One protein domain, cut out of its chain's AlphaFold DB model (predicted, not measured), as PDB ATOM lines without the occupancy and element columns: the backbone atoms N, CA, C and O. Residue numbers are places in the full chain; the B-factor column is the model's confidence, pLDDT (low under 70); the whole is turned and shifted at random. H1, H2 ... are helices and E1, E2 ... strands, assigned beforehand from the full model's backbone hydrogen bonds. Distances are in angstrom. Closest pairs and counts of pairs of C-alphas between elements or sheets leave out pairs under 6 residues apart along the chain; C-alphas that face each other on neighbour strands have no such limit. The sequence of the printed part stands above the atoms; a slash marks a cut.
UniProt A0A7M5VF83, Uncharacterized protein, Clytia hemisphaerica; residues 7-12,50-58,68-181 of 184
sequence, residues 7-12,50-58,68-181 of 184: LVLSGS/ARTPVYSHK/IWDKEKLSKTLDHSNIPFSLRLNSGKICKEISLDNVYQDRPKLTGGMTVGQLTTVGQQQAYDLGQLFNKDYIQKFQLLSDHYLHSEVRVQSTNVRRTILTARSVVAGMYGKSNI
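AT A GLANCE: This is residues 7 to 12, 50 to 58 and 68 to 181 of the 184 residues of an uncharacterized protein of Clytia hemisphaerica (UniProt A0A7M5VF83). Helix H4 is the core, with long helix H3 packed on one side and two parallel strands, E1 and E2, on another; H1 and H2 lie towards one end. Of 129 printed residues, under half are in named elements, E1 H1 H2 H3 E2 H4, mostly helix. The whole is compact, with radius of gyration of the C-alphas 15.8 A and spans of 51 by 32 by 21 A.

HOW THE PARTS SIT: E1, residues 7 to 12, and E2, residues 154 to 158, are parallel; N 157 and O 9, 2.8 A apart, are within hydrogen-bond range. The closest C-alphas of E1 and H4, residues 162 to 176, are 11 and 164, 5.3 A apart. H3, residues 121 to 141, touches H4 at 38 degrees, only just a steep tilt; their closest C-alphas, 131 and 174, are 4.1 A apart. H1, residues 71 to 74, and H2, residues 100 to 105, are apart. Every O i to N i+4 pair is within range in H2 and H4, 15 of 17 in H3.

IN THESE COORDINATES: E1 begins at C-alpha 7 (182.313, 255.015, 138.027). H3 is 28.7 A long.

THE WHOLE: Cuts leave 13.3 A between C-alphas 12 and 50, 12.5 A between C-alphas 58 and 68. H1 to H2 is a long link. pLDDT is under 70 at 14 residues, among them 7 to 12.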
ATOM      1  N   LEU A   7     182.650 256.134 138.906       48.25
ATOM      2  CA  LEU A   7     182.313 255.015 138.027       48.25
ATOM      3  C   LEU A   7     181.083 255.377 137.194       48.25
ATOM      4  O   LEU A   7     180.048 255.743 137.753       48.25
ATOM      5  N   VAL A   8     181.187 255.263 135.868       64.00
ATOM      6  CA  VAL A   8     180.029 255.360 134.966       64.00
ATOM      7  C   VAL A   8     179.683 253.972 134.455       64.00
ATOM      8  O   VAL A   8     180.506 253.356 133.783       64.00
ATOM      9  N   LEU A   9     178.473 253.502 134.751       51.38
ATOM     10  CA  LEU A   9     177.920 252.270 134.187       51.38
ATOM     11  C   LEU A   9     176.949 252.623 133.063       51.38
ATOM     12  O   LEU A   9     176.072 253.461 133.273       51.38
ATOM     13  N   SER A  10     177.077 251.992 131.893       47.72
ATOM     14  CA  SER A  10     176.089 252.129 130.813       47.72
ATOM     15  C   SER A  10     175.652 250.787 130.224       47.72
ATOM     16  O   SER A  10     176.484 249.970 129.830       47.72
ATOM     17  N   GLY A  11     174.331 250.573 130.175       43.62
ATOM     18  CA  GLY A  11     173.684 249.404 129.569       43.62
ATOM     19  C   GLY A  11     173.130 249.705 128.171       43.62
ATOM     20  O   GLY A  11     172.193 250.500 128.043       43.62
ATOM     21  N   SER A  12     173.665 249.061 127.127       41.44
ATOM     22  CA  SER A  12     173.248 249.290 125.731       41.44
ATOM     23  C   SER A  12     172.447 248.124 125.124       41.44
ATOM     24  O   SER A  12     172.522 246.971 125.557       41.44
ATOM     25  N   ALA A  50     171.700 237.604 129.865       97.06
ATOM     26  CA  ALA A  50     170.903 236.639 129.110       97.06
ATOM     27  C   ALA A  50     169.397 236.953 129.163       97.06
ATOM     28  O   ALA A  50     168.827 237.302 130.199       97.06
ATOM     29  N   ARG A  51     168.748 236.834 128.007       94.62
ATOM     30  CA  ARG A  51     167.347 237.200 127.800       94.62
ATOM     31  C   ARG A  51     166.643 236.184 126.917       94.62
ATOM     32  O   ARG A  51     167.298 235.450 126.181       94.62
ATOM     33  N   THR A  52     165.319 236.217 126.921       93.75
ATOM     34  CA  THR A  52     164.516 235.521 125.920       93.75
ATOM     35  C   THR A  52     164.789 236.093 124.514       93.75
ATOM     36  O   THR A  52     165.229 237.252 124.367       93.75
ATOM     37  N   PRO A  53     164.594 235.297 123.445       91.88
ATOM     38  CA  PRO A  53     164.744 235.765 122.069       91.88
ATOM     39  C   PRO A  53     163.786 236.928 121.789       91.88
ATOM     40  O   PRO A  53     162.768 237.070 122.454       91.88
ATOM     41  N   VAL A  54     164.134 237.793 120.830       88.38
ATOM     42  CA  VAL A  54     163.306 238.958 120.428       88.38
ATOM     43  C   VAL A  54     162.324 238.635 119.296       88.38
ATOM     44  O   VAL A  54     161.404 239.410 119.041       88.38
ATOM     45  N   TYR A  55     162.507 237.484 118.652       82.19
ATOM     46  CA  TYR A  55     161.633 236.945 117.619       82.19
ATOM     47  C   TYR A  55     161.226 235.530 118.015       82.19
ATOM     48  O   TYR A  55     162.057 234.754 118.486       82.19
ATOM     49  N   SER A  56     159.951 235.215 117.827       74.19
ATOM     50  CA  SER A  56     159.390 233.878 117.951       74.19
ATOM     51  C   SER A  56     159.089 233.370 116.544       74.19
ATOM     52  O   SER A  56     157.984 233.530 116.036       74.19
ATOM     53  N   HIS A  57     160.095 232.819 115.868       69.12
ATOM     54  CA  HIS A  57     159.853 232.109 114.616       69.12
ATOM     55  C   HIS A  57     159.574 230.652 114.949       69.12
ATOM     56  O   HIS A  57     160.468 229.953 115.417       69.12
ATOM     57  N   LYS A  58     158.337 230.214 114.715       65.81
ATOM     58  CA  LYS A  58     158.048 228.786 114.614       65.81
ATOM     59  C   LYS A  58     158.659 228.305 113.309       65.81
ATOM     60  O   LYS A  58     158.367 228.880 112.261       65.81
ATOM     61  N   ILE A  68     161.259 225.434 125.486       91.12
ATOM     62  CA  ILE A  68     160.320 225.854 126.531       91.12
ATOM     63  C   ILE A  68     160.965 226.951 127.388       91.12
ATOM     64  O   ILE A  68     161.884 226.709 128.168       91.12
ATOM     65  N   TRP A  69     160.437 228.162 127.276       93.44
ATOM     66  CA  TRP A  69     160.773 229.327 128.087       93.44
ATOM     67  C   TRP A  69     159.815 229.426 129.279       93.44
ATOM     68  O   TRP A  69     158.868 230.211 129.263       93.44
ATOM     69  N   ASP A  70     160.057 228.605 130.304       95.19
ATOM     70  CA  ASP A  70     159.254 228.527 131.532       95.19
ATOM     71  C   ASP A  70     159.249 229.864 132.294       95.19
ATOM     72  O   ASP A  70     160.243 230.264 132.914       95.19
ATOM     73  N   LYS A  71     158.109 230.559 132.249       93.75
ATOM     74  CA  LYS A  71     157.912 231.855 132.902       93.75
ATOM     75  C   LYS A  71     158.177 231.798 134.405       93.75
ATOM     76  O   LYS A  71     158.897 232.653 134.916       93.75
ATOM     77  N   GLU A  72     157.674 230.784 135.099       93.62
ATOM     78  CA  GLU A  72     157.767 230.693 136.559       93.62
ATOM     79  C   GLU A  72     159.201 230.490 137.048       93.62
ATOM     80  O   GLU A  72     159.546 230.883 138.165       93.62
ATOM     81  N   LYS A  73     160.067 229.898 136.223       92.81
ATOM     82  CA  LYS A  73     161.491 229.726 136.549       92.81
ATOM     83  C   LYS A  73     162.344 230.908 136.107       92.81
ATOM     84  O   LYS A  73     163.291 231.278 136.801       92.81
ATOM     85  N   LEU A  74     162.036 231.490 134.950       94.50
ATOM     86  CA  LEU A  74     162.929 232.434 134.281       94.50
ATOM     87  C   LEU A  74     162.602 233.901 134.556       94.50
ATOM     88  O   LEU A  74     163.503 234.729 134.435       94.50
ATOM     89  N   SER A  75     161.367 234.247 134.940       91.81
ATOM     90  CA  SER A  75     160.965 235.648 135.149       91.81
ATOM     91  C   SER A  75     161.103 236.141 136.589       91.81
ATOM     92  O   SER A  75     160.823 237.310 136.864       91.81
ATOM     93  N   LYS A  76     161.481 235.266 137.524       93.94
ATOM     94  CA  LYS A  76     161.627 235.628 138.938       93.94
ATOM     95  C   LYS A  76     162.756 236.638 139.123       93.94
ATOM     96  O   LYS A  76     163.782 236.596 138.446       93.94
ATOM     97  N   THR A  77     162.561 237.565 140.052       93.38
ATOM     98  CA  THR A  77     163.645 238.447 140.488       93.38
ATOM     99  C   THR A  77     164.497 237.696 141.502       93.38
ATOM    100  O   THR A  77     163.947 237.147 142.448       93.38
ATOM    101  N   LEU A  78     165.818 237.667 141.318       95.94
ATOM    102  CA  LEU A  78     166.707 237.026 142.292       95.94
ATOM    103  C   LEU A  78     166.794 237.873 143.562       95.94
ATOM    104  O   LEU A  78     167.087 239.069 143.476       95.94
ATOM    105  N   ASP A  79     166.605 237.253 144.728       95.81
ATOM    106  CA  ASP A  79     166.494 237.961 146.007       95.81
ATOM    107  C   ASP A  79     167.705 238.832 146.316       95.81
ATOM    108  O   ASP A  79     167.524 239.980 146.721       95.81
ATOM    109  N   HIS A  80     168.916 238.319 146.082       95.19
ATOM    110  CA  HIS A  80     170.186 239.021 146.306       95.19
ATOM    111  C   HIS A  80     170.414 240.179 145.318       95.19
ATOM    112  O   HIS A  80     171.138 241.118 145.627       95.19
ATOM    113  N   SER A  81     169.751 240.152 144.158       93.56
ATOM    114  CA  SER A  81     169.791 241.229 143.158       93.56
ATOM    115  C   SER A  81     168.670 242.262 143.340       93.56
ATOM    116  O   SER A  81     168.603 243.261 142.618       93.56
ATOM    117  N   ASN A  82     167.749 242.008 144.277       94.25
ATOM    118  CA  ASN A  82     166.544 242.801 144.444       94.25
ATOM    119  C   ASN A  82     166.778 244.032 145.322       94.25
ATOM    120  O   ASN A  82     166.560 243.987 146.533       94.25
ATOM    121  N   ILE A  83     167.227 245.118 144.698       94.12
ATOM    122  CA  ILE A  83     167.504 246.400 145.356       94.12
ATOM    123  C   ILE A  83     166.527 247.487 144.872       94.12
ATOM    124  O   ILE A  83     166.114 247.451 143.704       94.12
ATOM    125  N   PRO A  84     166.136 248.442 145.737       92.50
ATOM    126  CA  PRO A  84     165.259 249.544 145.350       92.50
ATOM    127  C   PRO A  84     165.990 250.529 144.433       92.50
ATOM    128  O   PRO A  84     167.177 250.793 144.626       92.50
ATOM    129  N   PHE A  85     165.275 251.095 143.457       92.00
ATOM    130  CA  PHE A  85     165.827 252.113 142.564       92.00
ATOM    131  C   PHE A  85     164.775 253.077 142.012       92.00
ATOM    132  O   PHE A  85     163.589 252.751 141.951       92.00
ATOM    133  N   SER A  86     165.227 254.248 141.563       91.44
ATOM    134  CA  SER A  86     164.418 255.260 140.884       91.44
ATOM    135  C   SER A  86     164.979 255.608 139.504       91.44
ATOM    136  O   SER A  86     166.185 255.745 139.314       91.44
ATOM    137  N   LEU A  87     164.100 255.765 138.512       90.75
ATOM    138  CA  LEU A  87     164.494 256.157 137.158       90.75
ATOM    139  C   LEU A  87     164.364 257.667 136.976       90.75
ATOM    140  O   LEU A  87     163.337 258.270 137.300       90.75
ATOM    141  N   ARG A  88     165.406 258.280 136.411       90.44
ATOM    142  CA  ARG A  88     165.450 259.711 136.100       90.44
ATOM    143  C   ARG A  88     165.960 259.925 134.683       90.44
ATOM    144  O   ARG A  88     166.906 259.271 134.253       90.44
ATOM    145  N   LEU A  89     165.339 260.859 133.969       87.19
ATOM    146  CA  LEU A  89     165.872 261.367 132.706       87.19
ATOM    147  C   LEU A  89     167.139 262.187 132.964       87.19
ATOM    148  O   LEU A  89     167.350 262.690 134.069       87.19
ATOM    149  N   ASN A  90     167.928 262.429 131.916       84.31
ATOM    150  CA  ASN A  90     169.090 263.324 131.999       84.31
ATOM    151  C   ASN A  90     168.715 264.742 132.462       84.31
ATOM    152  O   ASN A  90     169.536 265.422 133.066       84.31
ATOM    153  N   SER A  91     167.464 265.163 132.249       86.75
ATOM    154  CA  SER A  91     166.922 266.428 132.754       86.75
ATOM    155  C   SER A  91     166.589 266.415 134.259       86.75
ATOM    156  O   SER A  91     166.003 267.373 134.752       86.75
ATOM    157  N   GLY A  92     166.830 265.312 134.976       83.56
ATOM    158  CA  GLY A  92     166.504 265.124 136.396       83.56
ATOM    159  C   GLY A  92     165.046 264.746 136.693       83.56
ATOM    160  O   GLY A  92     164.729 264.365 137.824       83.56
ATOM    161  N   LYS A  93     164.160 264.798 135.687       86.19
ATOM    162  CA  LYS A  93     162.740 264.437 135.826       86.19
ATOM    163  C   LYS A  93     162.599 262.944 136.107       86.19
ATOM    164  O   LYS A  93     163.221 262.127 135.426       86.19
ATOM    165  N   ILE A  94     161.757 262.599 137.081       85.06
ATOM    166  CA  ILE A  94     161.389 261.207 137.353       85.06
ATOM    167  C   ILE A  94     160.715 260.641 136.105       85.06
ATOM    168  O   ILE A  94     159.844 261.276 135.510       85.06
ATOM    169  N   CYS A  95     161.139 259.448 135.709       80.94
ATOM    170  CA  CYS A  95     160.554 258.712 134.605       80.94
ATOM    171  C   CYS A  95     159.993 257.395 135.130       80.94
ATOM    172  O   CYS A  95     160.505 256.833 136.098       80.94
ATOM    173  N   LYS A  96     158.947 256.892 134.484       74.50
ATOM    174  CA  LYS A  96     158.570 255.487 134.618       74.50
ATOM    175  C   LYS A  96     159.281 254.707 133.515       74.50
ATOM    176  O   LYS A  96     159.674 255.277 132.500       74.50
ATOM    177  N   GLU A  97     159.457 253.414 133.716       64.06
ATOM    178  CA  GLU A  97     159.897 252.514 132.650       64.06
ATOM    179  C   GLU A  97     158.909 252.634 131.470       64.06
ATOM    180  O   GLU A  97     157.711 252.432 131.670       64.06
ATOM    181  N   ILE A  98     159.359 253.075 130.282       62.31
ATOM    182  CA  ILE A  98     158.454 253.407 129.159       62.31
ATOM    183  C   ILE A  98     158.951 252.877 127.795       62.31
ATOM    184  O   ILE A  98     160.084 253.117 127.382       62.31
ATOM    185  N   SER A  99     157.979 252.296 127.067       53.44
ATOM    186  CA  SER A  99     157.797 252.099 125.610       53.44
ATOM    187  C   SER A  99     158.291 250.808 124.946       53.44
ATOM    188  O   SER A  99     157.457 250.072 124.421       53.44
ATOM    189  N   LEU A 100     159.588 250.479 124.940       55.28
ATOM    190  CA  LEU A 100     160.045 249.323 124.141       55.28
ATOM    191  C   LEU A 100     159.491 247.985 124.645       55.28
ATOM    192  O   LEU A 100     159.247 247.087 123.844       55.28
ATOM    193  N   ASP A 101     159.241 247.857 125.948       59.34
ATOM    194  CA  ASP A 101     158.564 246.675 126.473       59.34
ATOM    195  C   ASP A 101     157.132 246.555 125.965       59.34
ATOM    196  O   ASP A 101     156.728 245.435 125.691       59.34
ATOM    197  N   ASN A 102     156.404 247.651 125.721       63.81
ATOM    198  CA  ASN A 102     155.053 247.580 125.149       63.81
ATOM    199  C   ASN A 102     155.089 246.897 123.773       63.81
ATOM    200  O   ASN A 102     154.342 245.954 123.537       63.81
ATOM    201  N   VAL A 103     156.068 247.260 122.930       70.50
ATOM    202  CA  VAL A 103     156.286 246.623 121.615       70.50
ATOM    203  C   VAL A 103     156.534 245.117 121.738       70.50
ATOM    204  O   VAL A 103     156.177 244.360 120.836       70.50
ATOM    205  N   TYR A 104     157.168 244.660 122.820       75.88
ATOM    206  CA  TYR A 104     157.391 243.236 123.072       75.88
ATOM    207  C   TYR A 104     156.202 242.553 123.757       75.88
ATOM    208  O   TYR A 104     155.980 241.368 123.512       75.88
ATOM    209  N   GLN A 105     155.449 243.260 124.605       75.06
ATOM    210  CA  GLN A 105     154.291 242.711 125.314       75.06
ATOM    211  C   GLN A 105     153.193 242.279 124.348       75.06
ATOM    212  O   GLN A 105     152.618 241.211 124.572       75.06
ATOM    213  N   ASP A 106     152.997 243.050 123.277       80.00
ATOM    214  CA  ASP A 106     151.994 242.803 122.238       80.00
ATOM    215  C   ASP A 106     152.374 241.646 121.295       80.00
ATOM    216  O   ASP A 106     151.559 241.195 120.490       80.00
ATOM    217  N   ARG A 107     153.607 241.125 121.382       83.38
ATOM    218  CA  ARG A 107     154.040 239.989 120.557       83.38
ATOM    219  C   ARG A 107     153.546 238.652 121.112       83.38
ATOM    220  O   ARG A 107     153.391 238.510 122.332       83.38
ATOM    221  N   PRO A 108     153.401 237.629 120.244       86.19
ATOM    222  CA  PRO A 108     153.106 236.270 120.679       86.19
ATOM    223  C   PRO A 108     154.088 235.802 121.754       86.19
ATOM    224  O   PRO A 108     155.305 235.967 121.621       86.19
ATOM    225  N   LYS A 109     153.550 235.212 122.826       89.50
ATOM    226  CA  LYS A 109     154.370 234.631 123.890       89.50
ATOM    227  C   LYS A 109     155.132 233.421 123.357       89.50
ATOM    228  O   LYS A 109     154.654 232.695 122.486       89.50
ATOM    229  N   LEU A 110     156.323 233.217 123.900       90.62
ATOM    230  CA  LEU A 110     157.122 232.027 123.647       90.62
ATOM    231  C   LEU A 110     156.459 230.811 124.299       90.62
ATOM    232  O   LEU A 110     155.731 230.948 125.289       90.62
ATOM    233  N   THR A 111     156.753 229.618 123.784       90.62
ATOM    234  CA  THR A 111     156.424 228.352 124.451       90.62
ATOM    235  C   THR A 111     156.903 228.419 125.904       90.62
ATOM    236  O   THR A 111     158.042 228.795 126.143       90.62
ATOM    237  N   GLY A 112     156.035 228.130 126.879       90.75
ATOM    238  CA  GLY A 112     156.319 228.325 128.314       90.75
ATOM    239  C   GLY A 112     155.860 229.672 128.909       90.75
ATOM    240  O   GLY A 112     155.976 229.883 130.114       90.75
ATOM    241  N   GLY A 113     155.280 230.564 128.096       91.94
ATOM    242  CA  GLY A 113     154.530 231.744 128.551       91.94
ATOM    243  C   GLY A 113     155.350 233.028 128.724       91.94
ATOM    244  O   GLY A 113     154.804 234.059 129.127       91.94
ATOM    245  N   MET A 114     156.648 233.003 128.422       91.88
ATOM    246  CA  MET A 114     157.505 234.188 128.489       91.88
ATOM    247  C   MET A 114     157.234 235.180 127.349       91.88
ATOM    248  O   MET A 114     157.047 234.804 126.192       91.88
ATOM    249  N   THR A 115     157.295 236.476 127.660       91.56
ATOM    250  CA  THR A 115     157.399 237.534 126.644       91.56
ATOM    251  C   THR A 115     158.800 237.518 126.015       91.56
ATOM    252  O   THR A 115     159.794 237.205 126.678       91.56
ATOM    253  N   VAL A 116     158.893 237.880 124.738       91.31
ATOM    254  CA  VAL A 116     160.164 238.046 124.019       91.31
ATOM    255  C   VAL A 116     161.017 239.194 124.585       91.31
ATOM    256  O   VAL A 116     160.508 240.157 125.159       91.31
ATOM    257  N   GLY A 117     162.337 239.103 124.426       90.50
ATOM    258  CA  GLY A 117     163.294 240.145 124.808       90.50
ATOM    259  C   GLY A 117     163.427 240.434 126.311       90.50
ATOM    260  O   GLY A 117     164.060 241.434 126.664       90.50
ATOM    261  N   GLN A 118     162.865 239.593 127.183       92.25
ATOM    262  CA  GLN A 118     162.869 239.763 128.640       92.25
ATOM    263  C   GLN A 118     164.145 239.205 129.271       92.25
ATOM    264  O   GLN A 118     164.612 238.136 128.887       92.25
ATOM    265  N   LEU A 119     164.705 239.921 130.250       95.00
ATOM    266  CA  LEU A 119     165.852 239.448 131.032       95.00
ATOM    267  C   LEU A 119     165.450 238.223 131.866       95.00
ATOM    268  O   LEU A 119     164.407 238.249 132.515       95.00
ATOM    269  N   THR A 120     166.275 237.175 131.868       97.31
ATOM    270  CA  THR A 120     166.012 235.957 132.651       97.31
ATOM    271  C   THR A 120     166.706 235.993 134.015       97.31
ATOM    272  O   THR A 120     167.578 236.828 134.260       97.31
ATOM    273  N   THR A 121     166.362 235.066 134.910       97.56
ATOM    274  CA  THR A 121     167.116 234.798 136.152       97.56
ATOM    275  C   THR A 121     168.596 234.529 135.878       97.56
ATOM    276  O   THR A 121     169.451 235.083 136.559       97.56
ATOM    277  N   VAL A 122     168.912 233.777 134.820       97.94
ATOM    278  CA  VAL A 122     170.298 233.556 134.370       97.94
ATOM    279  C   VAL A 122     170.984 234.883 134.034       97.94
ATOM    280  O   VAL A 122     172.103 235.131 134.473       97.94
ATOM    281  N   GLY A 123     170.308 235.772 133.299       98.00
ATOM    282  CA  GLY A 123     170.853 237.087 132.962       98.00
ATOM    283  C   GLY A 123     171.043 238.003 134.168       98.00
ATOM    284  O   GLY A 123     172.010 238.762 134.213       98.00
ATOM    285  N   GLN A 124     170.154 237.918 135.159       98.25
ATOM    286  CA  GLN A 124     170.312 238.624 136.431       98.25
ATOM    287  C   GLN A 124     171.539 238.126 137.201       98.25
ATOM    288  O   GLN A 124     172.292 238.955 137.708       98.25
ATOM    289  N   GLN A 125     171.766 236.808 137.255       98.38
ATOM    290  CA  GLN A 125     172.929 236.230 137.933       98.38
ATOM    291  C   GLN A 125     174.237 236.657 137.259       98.38
ATOM    292  O   GLN A 125     175.122 237.169 137.928       98.38
ATOM    293  N   GLN A 126     174.318 236.576 135.926       98.38
ATOM    294  CA  GLN A 126     175.487 237.041 135.164       98.38
ATOM    295  C   GLN A 126     175.849 238.500 135.476       98.38
ATOM    296  O   GLN A 126     177.016 238.848 135.644       98.38
ATOM    297  N   ALA A 127     174.836 239.364 135.547       98.44
ATOM    298  CA  ALA A 127     175.013 240.772 135.875       98.44
ATOM    299  C   ALA A 127     175.454 240.973 137.334       98.44
ATOM    300  O   ALA A 127     176.299 241.819 137.611       98.44
ATOM    301  N   TYR A 128     174.911 240.187 138.262       98.50
ATOM    302  CA  TYR A 128     175.318 240.211 139.664       98.50
ATOM    303  C   TYR A 128     176.772 239.760 139.849       98.50
ATOM    304  O   TYR A 128     177.539 240.445 140.522       98.50
ATOM    305  N   ASP A 129     177.180 238.681 139.184       98.56
ATOM    306  CA  ASP A 129     178.551 238.166 139.228       98.56
ATOM    307  C   ASP A 129     179.543 239.188 138.651       98.56
ATOM    308  O   ASP A 129     180.597 239.433 139.235       98.56
ATOM    309  N   LEU A 130     179.172 239.878 137.563       98.25
ATOM    310  CA  LEU A 130     179.940 241.018 137.050       98.25
ATOM    311  C   LEU A 130     180.080 242.131 138.104       98.25
ATOM    312  O   LEU A 130     181.159 242.695 138.274       98.25
ATOM    313  N   GLY A 131     179.008 242.421 138.841       98.12
ATOM    314  CA  GLY A 131     179.040 243.348 139.970       98.12
ATOM    315  C   GLY A 131     180.022 242.928 141.066       98.12
ATOM    316  O   GLY A 131     180.749 243.774 141.583       98.12
ATOM    317  N   GLN A 132     180.111 241.633 141.379       98.44
ATOM    318  CA  GLN A 132     181.078 241.126 142.360       98.44
ATOM    319  C   GLN A 132     182.527 241.302 141.902       98.44
ATOM    320  O   GLN A 132     183.394 241.616 142.718       98.44
ATOM    321  N   LEU A 133     182.801 241.158 140.601       98.12
ATOM    322  CA  LEU A 133     184.125 241.458 140.050       98.12
ATOM    323  C   LEU A 133     184.482 242.937 140.258       98.12
ATOM    324  O   LEU A 133     185.583 243.251 140.707       98.12
ATOM    325  N   PHE A 134     183.530 243.847 140.032       98.00
ATOM    326  CA  PHE A 134     183.727 245.274 140.303       98.00
ATOM    327  C   PHE A 134     183.884 245.587 141.790       98.00
ATOM    328  O   PHE A 134     184.658 246.479 142.129       98.00
ATOM    329  N   ASN A 135     183.207 244.859 142.683       97.88
ATOM    330  CA  ASN A 135     183.450 244.975 144.120       97.88
ATOM    331  C   ASN A 135     184.900 244.600 144.459       97.88
ATOM    332  O   ASN A 135     185.620 245.395 145.068       97.88
ATOM    333  N   LYS A 136     185.349 243.426 144.003       97.69
ATOM    334  CA  LYS A 136     186.709 242.932 144.238       97.69
ATOM    335  C   LYS A 136     187.765 243.924 143.748       97.69
ATOM    336  O   LYS A 136     188.711 244.221 144.476       97.69
ATOM    337  N   ASP A 137     187.597 244.463 142.547       95.00
ATOM    338  CA  ASP A 137     188.583 245.370 141.970       95.00
ATOM    339  C   ASP A 137     188.461 246.792 142.531       95.00
ATOM    340  O   ASP A 137     189.422 247.328 143.079       95.00
ATOM    341  N   TYR A 138     187.301 247.435 142.420       96.69
ATOM    342  CA  TYR A 138     187.186 248.882 142.631       96.69
ATOM    343  C   TYR A 138     186.853 249.287 144.068       96.69
ATOM    344  O   TYR A 138     187.151 250.421 144.445       96.69
ATOM    345  N   ILE A 139     186.284 248.386 144.871       95.94
ATOM    346  CA  ILE A 139     186.009 248.633 146.293       95.94
ATOM    347  C   ILE A 139     187.141 248.043 147.137       95.94
ATOM    348  O   ILE A 139     187.818 248.777 147.851       95.94
ATOM    349  N   GLN A 140     187.416 246.742 147.010       95.62
ATOM    350  CA  GLN A 140     188.370 246.063 147.894       95.62
ATOM    351  C   GLN A 140     189.831 246.343 147.517       95.62
ATOM    352  O   GLN A 140     190.613 246.798 148.350       95.62
ATOM    353  N   LYS A 141     190.214 246.077 146.260       93.81
ATOM    354  CA  LYS A 141     191.616 246.148 145.822       93.81
ATOM    355  C   LYS A 141     192.104 247.583 145.632       93.81
ATOM    356  O   LYS A 141     193.152 247.944 146.155       93.81
ATOM    357  N   PHE A 142     191.378 248.390 144.859       93.69
ATOM    358  CA  PHE A 142     191.798 249.753 144.518       93.69
ATOM    359  C   PHE A 142     191.273 250.825 145.475       93.69
ATOM    360  O   PHE A 142     191.756 251.955 145.405       93.69
ATOM    361  N   GLN A 143     190.285 250.509 146.327       94.94
ATOM    362  CA  GLN A 143     189.664 251.468 147.257       94.94
ATOM    363  C   GLN A 143     189.273 252.782 146.549       94.94
ATOM    364  O   GLN A 143     189.478 253.910 147.023       94.94
ATOM    365  N   LEU A 144     188.767 252.635 145.322       94.19
ATOM    366  CA  LEU A 144     188.272 253.739 144.514       94.19
ATOM    367  C   LEU A 144     186.894 254.173 145.022       94.19
ATOM    368  O   LEU A 144     186.614 255.366 145.055       94.19
ATOM    369  N   LEU A 145     186.065 253.206 145.400       96.19
ATOM    370  CA  LEU A 145     184.685 253.402 145.828       96.19
ATOM    371  C   LEU A 145     184.523 252.983 147.292       96.19
ATOM    372  O   LEU A 145     185.237 252.096 147.765       96.19
ATOM    373  N   SER A 146     183.572 253.605 147.982       95.88
ATOM    374  CA  SER A 146     183.149 253.224 149.330       95.88
ATOM    375  C   SER A 146     182.534 251.816 149.348       95.88
ATOM    376  O   SER A 146     182.100 251.298 148.320       95.88
ATOM    377  N   ASP A 147     182.484 251.183 150.520       95.00
ATOM    378  CA  ASP A 147     181.871 249.858 150.725       95.00
ATOM    379  C   ASP A 147     180.330 249.876 150.701       95.00
ATOM    380  O   ASP A 147     179.682 248.837 150.560       95.00
ATOM    381  N   HIS A 148     179.743 251.069 150.777       95.00
ATOM    382  CA  HIS A 148     178.323 251.345 150.631       95.00
ATOM    383  C   HIS A 148     178.057 252.258 149.436       95.00
ATOM    384  O   HIS A 148     178.900 253.055 149.024       95.00
ATOM    385  N   TYR A 149     176.861 252.133 148.862       95.50
ATOM    386  CA  TYR A 149     176.507 252.877 147.662       95.50
ATOM    387  C   TYR A 149     176.373 254.376 147.957       95.50
ATOM    388  O   TYR A 149     175.538 254.792 148.764       95.50
ATOM    389  N   LEU A 150     177.156 255.184 147.236       93.75
ATOM    390  CA  LEU A 150     177.103 256.640 147.263       93.75
ATOM    391  C   LEU A 150     176.879 257.195 145.853       93.75
ATOM    392  O   LEU A 150     177.692 257.008 144.945       93.75
ATOM    393  N   HIS A 151     175.799 257.960 145.680       89.62
ATOM    394  CA  HIS A 151     175.459 258.587 144.396       89.62
ATOM    395  C   HIS A 151     176.526 259.590 143.907       89.62
ATOM    396  O   HIS A 151     176.642 259.856 142.713       89.62
ATOM    397  N   SER A 152     177.325 260.150 144.821       92.00
ATOM    398  CA  SER A 152     178.451 261.037 144.499       92.00
ATOM    399  C   SER A 152     179.623 260.314 143.824       92.00
ATOM    400  O   SER A 152     180.382 260.957 143.095       92.00
ATOM    401  N   GLU A 153     179.760 259.003 144.042       94.38
ATOM    402  CA  GLU A 153     180.861 258.171 143.539       94.38
ATOM    403  C   GLU A 153     180.453 257.332 142.320       94.38
ATOM    404  O   GLU A 153     181.260 257.095 141.418       94.38
ATOM    405  N   VAL A 154     179.193 256.892 142.250       94.88
ATOM    406  CA  VAL A 154     178.719 255.998 141.186       94.88
ATOM    407  C   VAL A 154     177.554 256.602 140.423       94.88
ATOM    408  O   VAL A 154     176.452 256.773 140.942       94.88
ATOM    409  N   ARG A 155     177.779 256.838 139.128       93.56
ATOM    410  CA  ARG A 155     176.749 257.262 138.183       93.56
ATOM    411  C   ARG A 155     176.315 256.079 137.324       93.56
ATOM    412  O   ARG A 155     177.070 255.585 136.490       93.56
ATOM    413  N   VAL A 156     175.058 255.676 137.467       94.81
ATOM    414  CA  VAL A 156     174.459 254.604 136.662       94.81
ATOM    415  C   VAL A 156     173.602 255.219 135.561       94.81
ATOM    416  O   VAL A 156     172.766 256.079 135.822       94.81
ATOM    417  N   GLN A 157     173.820 254.797 134.320       93.38
ATOM    418  CA  GLN A 157     173.038 255.199 133.156       93.38
ATOM    419  C   GLN A 157     172.603 253.956 132.382       93.38
ATOM    420  O   GLN A 157     173.284 252.936 132.347       93.38
ATOM    421  N   SER A 158     171.439 254.013 131.752       91.31
ATOM    422  CA  SER A 158     170.926 252.896 130.966       91.31
ATOM    423  C   SER A 158     170.051 253.421 129.844       91.31
ATOM    424  O   SER A 158     169.456 254.493 129.955       91.31
ATOM    425  N   THR A 159     169.953 252.650 128.766       88.81
ATOM    426  CA  THR A 159     168.840 252.826 127.828       88.81
ATOM    427  C   THR A 159     167.515 252.537 128.543       88.81
ATOM    428  O   THR A 159     167.469 251.713 129.459       88.81
ATOM    429  N   ASN A 160     166.433 253.214 128.142       87.81
ATOM    430  CA  ASN A 160     165.108 253.057 128.757       87.81
ATOM    431  C   ASN A 160     164.413 251.767 128.275       87.81
ATOM    432  O   ASN A 160     163.414 251.807 127.564       87.81
ATOM    433  N   VAL A 161     165.012 250.617 128.592       86.62
ATOM    434  CA  VAL A 161     164.511 249.276 128.271       86.62
ATOM    435  C   VAL A 161     164.629 248.400 129.512       86.62
ATOM    436  O   VAL A 161     165.692 248.349 130.133       86.62
ATOM    437  N   ARG A 162     163.583 247.647 129.866       89.81
ATOM    438  CA  ARG A 162     163.556 246.893 131.130       89.81
ATOM    439  C   ARG A 162     164.740 245.968 131.331       89.81
ATOM    440  O   ARG A 162     165.358 245.964 132.392       89.81
ATOM    441  N   ARG A 163     165.140 245.222 130.298       91.94
ATOM    442  CA  ARG A 163     166.287 244.300 130.404       91.94
ATOM    443  C   ARG A 163     167.606 245.001 130.748       91.94
ATOM    444  O   ARG A 163     168.402 244.432 131.489       91.94
ATOM    445  N   THR A 164     167.859 246.206 130.234       93.50
ATOM    446  CA  THR A 164     169.103 246.946 130.506       93.50
ATOM    447  C   THR A 164     169.039 247.610 131.873       93.50
ATOM    448  O   THR A 164     170.032 247.595 132.594       93.50
ATOM    449  N   ILE A 165     167.872 248.128 132.267       93.81
ATOM    450  CA  ILE A 165     167.620 248.672 133.608       93.81
ATOM    451  C   ILE A 165     167.831 247.590 134.675       93.81
ATOM    452  O   ILE A 165     168.615 247.779 135.604       93.81
ATOM    453  N   LEU A 166     167.202 246.424 134.513       94.56
ATOM    454  CA  LEU A 166     167.318 245.319 135.466       94.56
ATOM    455  C   LEU A 166     168.726 244.717 135.502       94.56
ATOM    456  O   LEU A 166     169.185 244.358 136.581       94.56
ATOM    457  N   THR A 167     169.434 244.669 134.366       97.50
ATOM    458  CA  THR A 167     170.856 244.279 134.347       97.50
ATOM    459  C   THR A 167     171.686 245.261 135.173       97.50
ATOM    460  O   THR A 167     172.445 244.833 136.035       97.50
ATOM    461  N   ALA A 168     171.528 246.573 134.955       96.75
ATOM    462  CA  ALA A 168     172.279 247.582 135.701       96.75
ATOM    463  C   ALA A 168     172.005 247.497 137.209       96.75
ATOM    464  O   ALA A 168     172.935 247.544 138.010       96.75
ATOM    465  N   ARG A 169     170.744 247.275 137.589       96.25
ATOM    466  CA  ARG A 169     170.359 247.014 138.976       96.25
ATOM    467  C   ARG A 169     171.064 245.785 139.554       96.25
ATOM    468  O   ARG A 169     171.596 245.867 140.655       96.25
ATOM    469  N   SER A 170     171.107 244.670 138.824       97.81
ATOM    470  CA  SER A 170     171.804 243.458 139.270       97.81
ATOM    471  C   SER A 170     173.314 243.672 139.428       97.81
ATOM    472  O   SER A 170     173.872 243.199 140.413       97.81
ATOM    473  N   VAL A 171     173.960 244.443 138.540       98.25
ATOM    474  CA  VAL A 171     175.381 244.823 138.688       98.25
ATOM    475  C   VAL A 171     175.606 245.608 139.976       98.25
ATOM    476  O   VAL A 171     176.482 245.257 140.760       98.25
ATOM    477  N   VAL A 172     174.803 246.642 140.244       97.50
ATOM    478  CA  VAL A 172     174.957 247.449 141.467       97.50
ATOM    479  C   VAL A 172     174.680 246.617 142.719       97.50
ATOM    480  O   VAL A 172     175.394 246.741 143.712       97.50
ATOM    481  N   ALA A 173     173.702 245.711 142.662       97.50
ATOM    482  CA  ALA A 173     173.451 244.774 143.748       97.50
ATOM    483  C   ALA A 173     174.657 243.857 144.008       97.50
ATOM    484  O   ALA A 173     174.983 243.621 145.166       97.50
ATOM    485  N   GLY A 174     175.348 243.384 142.964       97.88
ATOM    486  CA  GLY A 174     176.577 242.591 143.100       97.88
ATOM    487  C   GLY A 174     177.771 243.402 143.598       97.88
ATOM    488  O   GLY A 174     178.613 242.875 144.319       97.88
ATOM    489  N   MET A 175     177.820 244.692 143.257       97.31
ATOM    490  CA  MET A 175     178.866 245.601 143.722       97.31
ATOM    491  C   MET A 175     178.785 245.893 145.216       97.31
ATOM    492  O   MET A 175     179.823 245.991 145.852       97.31
ATOM    493  N   TYR A 176     177.593 246.082 145.777       97.12
ATOM    494  CA  TYR A 176     177.457 246.585 147.152       97.12
ATOM    495  C   TYR A 176     176.765 245.607 148.100       97.12
ATOM    496  O   TYR A 176     176.956 245.682 149.310       97.12
ATOM    497  N   GLY A 177     175.965 244.678 147.580       94.62
ATOM    498  CA  GLY A 177     175.032 243.898 148.383       94.62
ATOM    499  C   GLY A 177     173.841 244.735 148.865       94.62
ATOM    500  O   GLY A 177     173.881 245.963 148.943       94.62
ATOM    501  N   LYS A 178     172.735 244.064 149.202       90.12
ATOM    502  CA  LYS A 178     171.464 244.731 149.549       90.12
ATOM    503  C   LYS A 178     171.552 245.619 150.787       90.12
ATOM    504  O   LYS A 178     170.938 246.678 150.812       90.12
ATOM    505  N   SER A 179     172.280 245.179 151.813       88.56
ATOM    506  CA  SER A 179     172.389 245.891 153.093       88.56
ATOM    507  C   SER A 179     173.093 247.239 152.963       88.56
ATOM    508  O   SER A 179     172.843 248.139 153.761       88.56
ATOM    509  N   ASN A 180     173.933 247.395 151.939       91.19
ATOM    510  CA  ASN A 180     174.788 248.566 151.770       91.19
ATOM    511  C   ASN A 180     174.225 249.552 150.731       91.19
ATOM    512  O   ASN A 180     174.934 250.443 150.264       91.19
ATOM    513  N   ILE A 181     172.941 249.409 150.373       90.56
ATOM    514  CA  ILE A 181     172.230 250.278 149.430       90.56
ATOM    515  C   ILE A 181     170.987 250.843 150.122       90.56
ATOM    516  O   ILE A 181     170.004 250.140 150.341       90.56
TER     517      ILE A 181